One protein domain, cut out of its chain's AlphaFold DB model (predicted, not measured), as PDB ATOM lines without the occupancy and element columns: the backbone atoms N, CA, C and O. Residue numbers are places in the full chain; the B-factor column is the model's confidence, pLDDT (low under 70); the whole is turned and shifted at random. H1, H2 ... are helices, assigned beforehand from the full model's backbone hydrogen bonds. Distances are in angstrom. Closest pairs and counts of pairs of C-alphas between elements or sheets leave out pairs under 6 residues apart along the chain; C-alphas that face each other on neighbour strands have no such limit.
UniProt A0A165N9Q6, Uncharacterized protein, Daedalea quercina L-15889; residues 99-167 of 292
ATOM      1  N   VAL A  99       4.203   2.895  21.396       56.53
ATOM      2  CA  VAL A  99       3.233   3.278  20.357       56.53
ATOM      3  C   VAL A  99       1.937   2.458  20.488       56.53
ATOM      4  O   VAL A  99       0.936   2.732  19.815       56.53
ATOM      5  N   THR A 100       1.910   1.451  21.365       57.66
ATOM      6  CA  THR A 100       0.689   0.719  21.709       57.66
ATOM      7  C   THR A 100      -0.215   1.464  22.694       57.66
ATOM      8  O   THR A 100      -1.415   1.186  22.706       57.66
ATOM      9  N   ASP A 101       0.291   2.470  23.421       73.25
ATOM     10  CA  ASP A 101      -0.522   3.275  24.335       73.25
ATOM     11  C   ASP A 101      -1.563   4.110  23.547       73.25
ATOM     12  O   ASP A 101      -1.202   4.933  22.689       73.25
ATOM     13  N   PRO A 102      -2.873   3.952  23.827       75.31
ATOM     14  CA  PRO A 102      -3.925   4.723  23.167       75.31
ATOM     15  C   PRO A 102      -3.769   6.244  23.337       75.31
ATOM     16  O   PRO A 102      -4.186   7.002  22.454       75.31
ATOM     17  N   ALA A 103      -3.154   6.721  24.421       74.19
ATOM     18  CA  ALA A 103      -2.875   8.140  24.626       74.19
ATOM     19  C   ALA A 103      -1.779   8.656  23.676       74.19
ATOM     20  O   ALA A 103      -1.917   9.749  23.114       74.19
ATOM     21  N   VAL A 104      -0.728   7.862  23.442       77.56
ATOM     22  CA  VAL A 104       0.355   8.179  22.494       77.56
ATOM     23  C   VAL A 104      -0.189   8.191  21.066       77.56
ATOM     24  O   VAL A 104       0.054   9.147  20.328       77.56
ATOM     25  N   ARG A 105      -1.033   7.219  20.700       81.19
ATOM     26  CA  ARG A 105      -1.705   7.186  19.385       81.19
ATOM     27  C   ARG A 105      -2.567   8.421  19.132       81.19
ATOM     28  O   ARG A 105      -2.486   9.014  18.057       81.19
ATOM     29  N   LYS A 106      -3.350   8.855  20.127       83.06
ATOM     30  CA  LYS A 106      -4.148  10.091  20.037       83.06
ATOM     31  C   LYS A 106      -3.266  11.329  19.840       83.06
ATOM     32  O   LYS A 106      -3.642  12.227  19.089       83.06
ATOM     33  N   LEU A 107      -2.099  11.388  20.487       83.25
ATOM     34  CA  LEU A 107      -1.144  12.490  20.321       83.25
ATOM     35  C   LEU A 107      -0.515  12.501  18.928       83.25
ATOM     36  O   LEU A 107      -0.464  13.563  18.311       83.25
ATOM     37  N   VAL A 108      -0.097  11.340  18.421       84.88
ATOM     38  CA  VAL A 108       0.445  11.210  17.062       84.88
ATOM     39  C   VAL A 108      -0.606  11.615  16.028       84.88
ATOM     40  O   VAL A 108      -0.305  12.430  15.166       84.88
ATOM     41  N   ALA A 109      -1.851  11.146  16.159       84.94
ATOM     42  CA  ALA A 109      -2.943  11.504  15.249       84.94
ATOM     43  C   ALA A 109      -3.268  13.013  15.262       84.94
ATOM     44  O   ALA A 109      -3.541  13.625  14.228       84.94
ATOM     45  N   ARG A 110      -3.214  13.659  16.434       84.06
ATOM     46  CA  ARG A 110      -3.342  15.124  16.516       84.06
ATOM     47  C   ARG A 110      -2.146  15.831  15.869       84.06
ATOM     48  O   ARG A 110      -2.336  16.801  15.146       84.06
ATOM     49  N   ALA A 111      -0.926  15.342  16.081       85.56
ATOM     50  CA  ALA A 111       0.266  15.929  15.476       85.56
ATOM     51  C   ALA A 111       0.266  15.796  13.942       85.56
ATOM     52  O   ALA A 111       0.611  16.758  13.256       85.56
ATOM     53  N   THR A 112      -0.165  14.653  13.392       84.44
ATOM     54  CA  THR A 112      -0.275  14.448  11.937       84.44
ATOM     55  C   THR A 112      -1.331  15.357  11.322       84.44
ATOM     56  O   THR A 112      -1.030  16.072  10.374       84.44
ATOM     57  N   THR A 113      -2.529  15.430  11.909       86.00
ATOM     58  CA  THR A 113      -3.598  16.310  11.396       86.00
ATOM     59  C   THR A 113      -3.203  17.786  11.398       86.00
ATOM     60  O   THR A 113      -3.540  18.513  10.465       86.00
ATOM     61  N   VAL A 114      -2.470  18.246  12.416       84.12
ATOM     62  CA  VAL A 114      -1.951  19.621  12.444       84.12
ATOM     63  C   VAL A 114      -0.849  19.807  11.401       84.12
ATOM     64  O   VAL A 114      -0.888  20.795  10.673       84.12
ATOM     65  N   ARG A 115       0.087  18.856  11.271       84.31
ATOM     66  CA  ARG A 115       1.140  18.895  10.245       84.31
ATOM     67  C   ARG A 115       0.558  19.025   8.844       84.31
ATOM     68  O   ARG A 115       1.000  19.894   8.100       84.31
ATOM     69  N   ASP A 116      -0.426  18.199   8.514       83.00
ATOM     70  CA  ASP A 116      -1.003  18.147   7.170       83.00
ATOM     71  C   ASP A 116      -1.788  19.435   6.836       83.00
ATOM     72  O   ASP A 116      -1.940  19.782   5.669       83.00
ATOM     73  N   ARG A 117      -2.241  20.187   7.855       82.44
ATOM     74  CA  ARG A 117      -2.906  21.492   7.689       82.44
ATOM     75  C   ARG A 117      -1.937  22.662   7.586       82.44
ATOM     76  O   ARG A 117      -2.152  23.555   6.774       82.44
ATOM     77  N   THR A 118      -0.932  22.719   8.457       78.00
ATOM     78  CA  THR A 118      -0.076  23.909   8.577       78.00
ATOM     79  C   THR A 118       1.172  23.824   7.719       78.00
ATOM     80  O   THR A 118       1.768  24.863   7.447       78.00
ATOM     81  N   MET A 119       1.616  22.612   7.358       76.12
ATOM     82  CA  MET A 119       2.890  22.314   6.680       76.12
ATOM     83  C   MET A 119       4.142  22.909   7.361       76.12
ATOM     84  O   MET A 119       5.261  22.710   6.903       76.12
ATOM     85  N   ALA A 120       3.983  23.583   8.504       84.06
ATOM     86  CA  ALA A 120       5.018  24.213   9.305       84.06
ATOM     87  C   ALA A 120       4.846  23.818  10.777       84.06
ATOM     88  O   ALA A 120       3.733  23.802  11.307       84.06
ATOM     89  N   CYS A 121       5.953  23.483  11.443       87.00
ATOM     90  CA  CYS A 121       5.935  23.094  12.852       87.00
ATOM     91  C   CYS A 121       5.917  24.317  13.784       87.00
ATOM     92  O   CYS A 121       6.515  25.351  13.475       87.00
ATOM     93  N   ASP A 122       5.344  24.159  14.981       84.25
ATOM     94  CA  ASP A 122       5.219  25.190  16.026       84.25
ATOM     95  C   ASP A 122       6.561  25.858  16.371       84.25
ATOM     96  O   ASP A 122       6.626  26.983  16.865       84.25
ATOM     97  N   ARG A 123       7.670  25.135  16.181       81.56
ATOM     98  CA  ARG A 123       9.015  25.637  16.474       81.56
ATOM     99  C   ARG A 123       9.535  26.561  15.380       81.56
ATOM    100  O   ARG A 123      10.161  27.567  15.700       81.56
ATOM    101  N   CYS A 124       9.279  26.231  14.119       82.81
ATOM    102  CA  CYS A 124       9.655  27.071  12.989       82.81
ATOM    103  C   CYS A 124       8.761  28.310  12.890       82.81
ATOM    104  O   CYS A 124       9.248  29.358  12.478       82.81
ATOM    105  N   THR A 125       7.504  28.221  13.328       79.19
ATOM    106  CA  THR A 125       6.589  29.370  13.365       79.19
ATOM    107  C   THR A 125       6.871  30.307  14.541       79.19
ATOM    108  O   THR A 125       6.880  31.517  14.359       79.19
ATOM    109  N   ALA A 126       7.155  29.782  15.739       74.56
ATOM    110  CA  ALA A 126       7.416  30.617  16.919       74.56
ATOM    111  C   ALA A 126       8.881  31.073  17.063       74.56
ATOM    112  O   ALA A 126       9.173  31.985  17.832       74.56
ATOM    113  N   GLY A 127       9.822  30.383  16.411       65.12
ATOM    114  CA  GLY A 127      11.261  30.579  16.609       65.12
ATOM    115  C   GLY A 127      11.918  31.596  15.679       65.12
ATOM    116  O   GLY A 127      13.058  31.980  15.936       65.12
ATOM    117  N   TYR A 128      11.239  32.020  14.613       60.84
ATOM    118  CA  TYR A 128      11.823  32.866  13.574       60.84
ATOM    119  C   TYR A 128      10.907  34.052  13.261       60.84
ATOM    120  O   TYR A 128       9.692  33.906  13.207       60.84
ATOM    121  N   ALA A 129      11.505  35.230  13.048       53.94
ATOM    122  CA  ALA A 129      10.781  36.462  12.711       53.94
ATOM    123  C   ALA A 129      10.072  36.391  11.345       53.94
ATOM    124  O   ALA A 129       9.129  37.132  11.093       53.94
ATOM    125  N   THR A 130      10.516  35.485  10.476       58.34
ATOM    126  CA  THR A 130       9.899  35.168   9.188       58.34
ATOM    127  C   THR A 130       9.427  33.720   9.211       58.34
ATOM    128  O   THR A 130      10.201  32.838   9.601       58.34
ATOM    129  N   LEU A 131       8.196  33.468   8.758       59.56
ATOM    130  CA  LEU A 131       7.691  32.116   8.516       59.56
ATOM    131  C   LEU A 131       8.665  31.383   7.588       59.56
ATOM    132  O   LEU A 131       8.886  31.800   6.456       59.56
ATOM    133  N   LYS A 132       9.302  30.330   8.104       67.06
ATOM    134  CA  LYS A 132      10.141  29.434   7.307       67.06
ATOM    135  C   LYS A 132       9.328  28.210   6.929       67.06
ATOM    136  O   LYS A 132       8.811  27.528   7.820       67.06
ATOM    137  N   ASP A 133       9.303  27.905   5.639       71.00
ATOM    138  CA  ASP A 133       8.724  26.665   5.138       71.00
ATOM    139  C   ASP A 133       9.480  25.473   5.728       71.00
ATOM    140  O   ASP A 133      10.717  25.407   5.714       71.00
ATOM    141  N   CYS A 134       8.741  24.532   6.315       83.81
ATOM    142  CA  CYS A 134       9.342  23.308   6.820       83.81
ATOM    143  C   CYS A 134       9.499  22.324   5.661       83.81
ATOM    144  O   CYS A 134       8.524  21.776   5.165       83.81
ATOM    145  N   VAL A 135      10.745  22.082   5.259       84.62
ATOM    146  CA  VAL A 135      11.085  21.038   4.286       84.62
ATOM    147  C   VAL A 135      11.330  19.723   5.027       84.62
ATOM    148  O   VAL A 135      12.109  19.697   5.987       84.62
ATOM    149  N   PHE A 136      10.669  18.655   4.583       81.38
ATOM    150  CA  PHE A 136      10.768  17.305   5.140       81.38
ATOM    151  C   PHE A 136      11.345  16.348   4.100       81.38
ATOM    152  O   PHE A 136      10.984  16.420   2.927       81.38
ATOM    153  N   GLU A 137      12.214  15.443   4.539       77.44
ATOM    154  CA  GLU A 137      12.550  14.242   3.772       77.44
ATOM    155  C   GLU A 137      11.476  13.165   3.989       77.44
ATOM    156  O   GLU A 137      10.711  13.226   4.958       77.44
ATOM    157  N   ALA A 138      11.389  12.197   3.073       69.25
ATOM    158  CA  ALA A 138      10.447  11.087   3.196       69.25
ATOM    159  C   ALA A 138      10.639  10.377   4.549       69.25
ATOM    160  O   ALA A 138      11.766  10.129   4.971       69.25
ATOM    161  N   ASP A 139       9.533  10.124   5.250       68.19
ATOM    162  CA  ASP A 139       9.479   9.492   6.579       68.19
ATOM    163  C   ASP A 139      10.172  10.255   7.729       68.19
ATOM    164  O   ASP A 139      10.285   9.748   8.850       68.19
ATOM    165  N   ALA A 140      10.584  11.509   7.513       73.06
ATOM    166  CA  ALA A 140      11.218  12.305   8.556       73.06
ATOM    167  C   ALA A 140      10.222  12.747   9.649       73.06
ATOM    168  O   ALA A 140       9.187  13.368   9.399       73.06
ATOM    169  N   VAL A 141      10.590  12.499  10.910       75.25
ATOM    170  CA  VAL A 141       9.822  12.888  12.114       75.25
ATOM    171  C   VAL A 141       9.969  14.394  12.430       75.25
ATOM    172  O   VAL A 141       9.216  14.959  13.227       75.25
ATOM    173  N   ALA A 142      10.937  15.069  11.803       84.25
ATOM    174  CA  ALA A 142      11.214  16.495  11.955       84.25
ATOM    175  C   ALA A 142      11.693  17.111  10.628       84.25
ATOM    176  O   ALA A 142      12.205  16.412   9.762       84.25
ATOM    177  N   CYS A 143      11.534  18.426  10.469       87.19
ATOM    178  CA  CYS A 143      11.996  19.153   9.288       87.19
ATOM    179  C   CYS A 143      13.518  19.326   9.292       87.19
ATOM    180  O   CYS A 143      14.154  19.341  10.353       87.19
ATOM    181  N   ASN A 144      14.095  19.578   8.118       84.75
ATOM    182  CA  ASN A 144      15.544  19.716   7.923       84.75
ATOM    183  C   ASN A 144      16.183  20.797   8.806       84.75
ATOM    184  O   ASN A 144      17.357  20.703   9.164       84.75
ATOM    185  N   GLN A 145      15.434  21.842   9.167       83.12
ATOM    186  CA  GLN A 145      15.936  22.877  10.070       83.12
ATOM    187  C   GLN A 145      16.004  22.381  11.518       83.12
ATOM    188  O   GLN A 145      17.036  22.522  12.165       83.12
ATOM    189  N   CYS A 146      14.931  21.769  12.021       85.88
ATOM    190  CA  CYS A 146      14.915  21.242  13.385       85.88
ATOM    191  C   CYS A 146      15.899  20.075  13.547       85.88
ATOM    192  O   CYS A 146      16.571  19.994  14.574       85.88
ATOM    193  N   LEU A 147      16.059  19.240  12.515       84.31
ATOM    194  CA  LEU A 147      17.082  18.193  12.470       84.31
ATOM    195  C   LEU A 147      18.499  18.772  12.583       84.31
ATOM    196  O   LEU A 147      19.275  18.303  13.416       84.31
ATOM    197  N   ARG A 148      18.819  19.830  11.820       81.75
ATOM    198  CA  ARG A 148      20.114  20.534  11.916       81.75
ATOM    199  C   ARG A 148      20.377  21.088  13.313       81.75
ATOM    200  O   ARG A 148      21.495  20.989  13.811       81.75
ATOM    201  N   ASP A 149      19.340  21.606  13.960       80.31
ATOM    202  CA  ASP A 149      19.437  22.156  15.313       80.31
ATOM    203  C   ASP A 149      19.500  21.062  16.407       80.31
ATOM    204  O   ASP A 149      19.627  21.390  17.590       80.31
ATOM    205  N   GLN A 150      19.428  19.773  16.036       77.44
ATOM    206  CA  GLN A 150      19.296  18.612  16.933       77.44
ATOM    207  C   GLN A 150      18.060  18.712  17.838       77.44
ATOM    208  O   GLN A 150      18.110  18.501  19.053       77.44
ATOM    209  N   GLN A 151      16.935  19.106  17.250       79.50
ATOM    210  CA  GLN A 151      15.681  19.374  17.942       79.50
ATOM    211  C   GLN A 151      14.511  18.662  17.267       79.50
ATOM    212  O   GLN A 151      14.476  18.493  16.053       79.50
ATOM    213  N   GLY A 152      13.498  18.310  18.058       83.50
ATOM    214  CA  GLY A 152      12.231  17.809  17.529       83.50
ATOM    215  C   GLY A 152      11.346  18.925  16.967       83.50
ATOM    216  O   GLY A 152      11.319  20.045  17.499       83.50
ATOM    217  N   CYS A 153      10.586  18.593  15.923       88.12
ATOM    218  CA  CYS A 153       9.429  19.373  15.495       88.12
ATOM    219  C   CYS A 153       8.221  19.072  16.383       88.12
ATOM    220  O   CYS A 153       8.022  17.938  16.814       88.12
ATOM    221  N   TYR A 154       7.406  20.096  16.618       88.06
ATOM    222  CA  TYR A 154       6.159  19.980  17.365       88.06
ATOM    223  C   TYR A 154       5.008  20.514  16.523       88.06
ATOM    224  O   TYR A 154       5.179  21.518  15.833       88.06
ATOM    225  N   TRP A 155       3.857  19.865  16.622       86.62
ATOM    226  CA  TRP A 155       2.606  20.274  16.000       86.62
ATOM    227  C   TRP A 155       1.501  20.145  17.036       86.62
ATOM    228  O   TRP A 155       1.261  19.056  17.563       86.62
ATOM    229  N   GLY A 156       0.888  21.269  17.404       81.00
ATOM    230  CA  GLY A 156      -0.103  21.280  18.480       81.00
ATOM    231  C   GLY A 156       0.475  20.779  19.811       81.00
ATOM    232  O   GLY A 156      -0.189  20.047  20.541       81.00
ATOM    233  N   ALA A 157       1.727  21.144  20.117       81.06
ATOM    234  CA  ALA A 157       2.469  20.730  21.317       81.06
ATOM    235  C   ALA A 157       2.839  19.233  21.445       81.06
ATOM    236  O   ALA A 157       3.319  18.828  22.510       81.06
ATOM    237  N   ALA A 158       2.703  18.430  20.385       85.06
ATOM    238  CA  ALA A 158       3.164  17.038  20.333       85.06
ATOM    239  C   ALA A 158       4.128  16.802  19.159       85.06
ATOM    240  O   ALA A 158       4.084  17.516  18.160       85.06
ATOM    241  N   THR A 159       5.024  15.822  19.275       85.25
ATOM    242  CA  THR A 159       5.845  15.351  18.146       85.25
ATOM    243  C   THR A 159       5.135  14.224  17.396       85.25
ATOM    244  O   THR A 159       4.261  13.553  17.945       85.25
ATOM    245  N   LEU A 160       5.562  13.954  16.160       82.69
ATOM    246  CA  LEU A 160       5.108  12.783  15.394       82.69
ATOM    247  C   LEU A 160       5.560  11.448  16.012       82.69
ATOM    248  O   LEU A 160       4.971  10.417  15.721       82.69
ATOM    249  N   ALA A 161       6.551  11.472  16.907       80.50
ATOM    250  CA  ALA A 161       6.934  10.328  17.730       80.50
ATOM    251  C   ALA A 161       6.051  10.176  18.986       80.50
ATOM    252  O   ALA A 161       6.352   9.364  19.850       80.50
ATOM    253  N   GLY A 162       4.995  10.985  19.136       77.50
ATOM    254  CA  GLY A 162       4.055  10.894  20.254       77.50
ATOM    255  C   GLY A 162       4.551  11.534  21.551       77.50
ATOM    256  O   GLY A 162       3.954  11.337  22.609       77.50
ATOM    257  N   THR A 163       5.620  12.333  21.498       79.25
ATOM    258  CA  THR A 163       6.170  12.984  22.692       79.25
ATOM    259  C   THR A 163       5.567  14.368  22.945       79.25
ATOM    260  O   THR A 163       5.489  15.231  22.068       79.25
ATOM    261  N   ARG A 164       5.180  14.580  24.209       77.69
ATOM    262  CA  ARG A 164       4.941  15.871  24.874       77.69
ATOM    263  C   ARG A 164       6.006  16.921  24.549       77.69
ATOM    264  O   ARG A 164       7.167  16.679  24.875       77.69
ATOM    265  N   LYS A 165       5.665  18.126  24.075       74.19
ATOM    266  CA  LYS A 165       6.558  19.279  24.290       74.19
ATOM    267  C   LYS A 165       6.721  19.466  25.796       74.19
ATOM    268  O   LYS A 165       5.763  19.829  26.477       74.19
ATOM    269  N   ALA A 166       7.926  19.220  26.315       62.34
ATOM    270  CA  ALA A 166       8.237  19.510  27.705       62.34
ATOM    271  C   ALA A 166       7.912  20.988  27.958       62.34
ATOM    272  O   ALA A 166       8.505  21.884  27.341       62.34
ATOM    273  N   ARG A 167       6.928  21.256  28.827       52.88
ATOM    274  CA  ARG A 167       6.702  22.615  29.320       52.88
ATOM    275  C   ARG A 167       8.033  23.064  29.909       52.88
ATOM    276  O   ARG A 167       8.640  22.311  30.663       52.88
TER     277      ARG A 167
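Overview. This is residues 99 to 167 of the 292 residues of an uncharacterized protein of Daedalea quercina L-15889 (UniProt A0A165N9Q6). One long helix, H1, forms one side of the domain, and two short helices, H2 and H3, sit beyond its last residues with long loops between and around them. Residues 128 to 143 make a wide loop from H2 to H3, and the last stretch, residues 149 to 167, comes back from H3 through the middle, where residues 155 to 160 pass beside H1. The printed part has 69 residues, with three named helices in the order H1, H2, H3 and no named strand; the class is all helix, though the helices hold only 28 of the 69 residues. The whole is compact, with a radius of gyration of the C-alphas of 11.6 A, and rounded, with spans of 36 by 27 by 24 A.

Along the chain. H1 is residues 102 to 118, 24.4 A from first to last C-alpha, from C-alpha 102 at (-3.925, 4.723, 23.167) to C-alpha 118 at (-0.076, 23.909, 8.577). H2 is residues 122 to 127, 8.1 A long. H3 is residues 144 to 148, 6.1 A long, ending with C-alpha 148 at (20.114, 20.534, 11.916).

Arrangement. H1 is apart from H2, though a tight link of 3 residues joins them. H1 and H3 are apart too. H2 and H3 are close but not clearly touching, with 2 pairs of C-alphas within 8 A; their closest C-alphas, those of Cys 124 and Cys 146, are 7.9 A apart. In H1, H2 and H3 every O i to N i+4 pair is within hydrogen-bond range.

Size, cuts and confidence. The two C-alphas farthest apart, those of Thr 100 and Ala 129, are 38.2 A apart. The printed part has no cut. The link from H2 to H3, 16 residues, is long. The mean pLDDT of the printed part is 77.9; residues 99 to 100, 127 to 132, 138 to 139 and 166 to 167 are under 70.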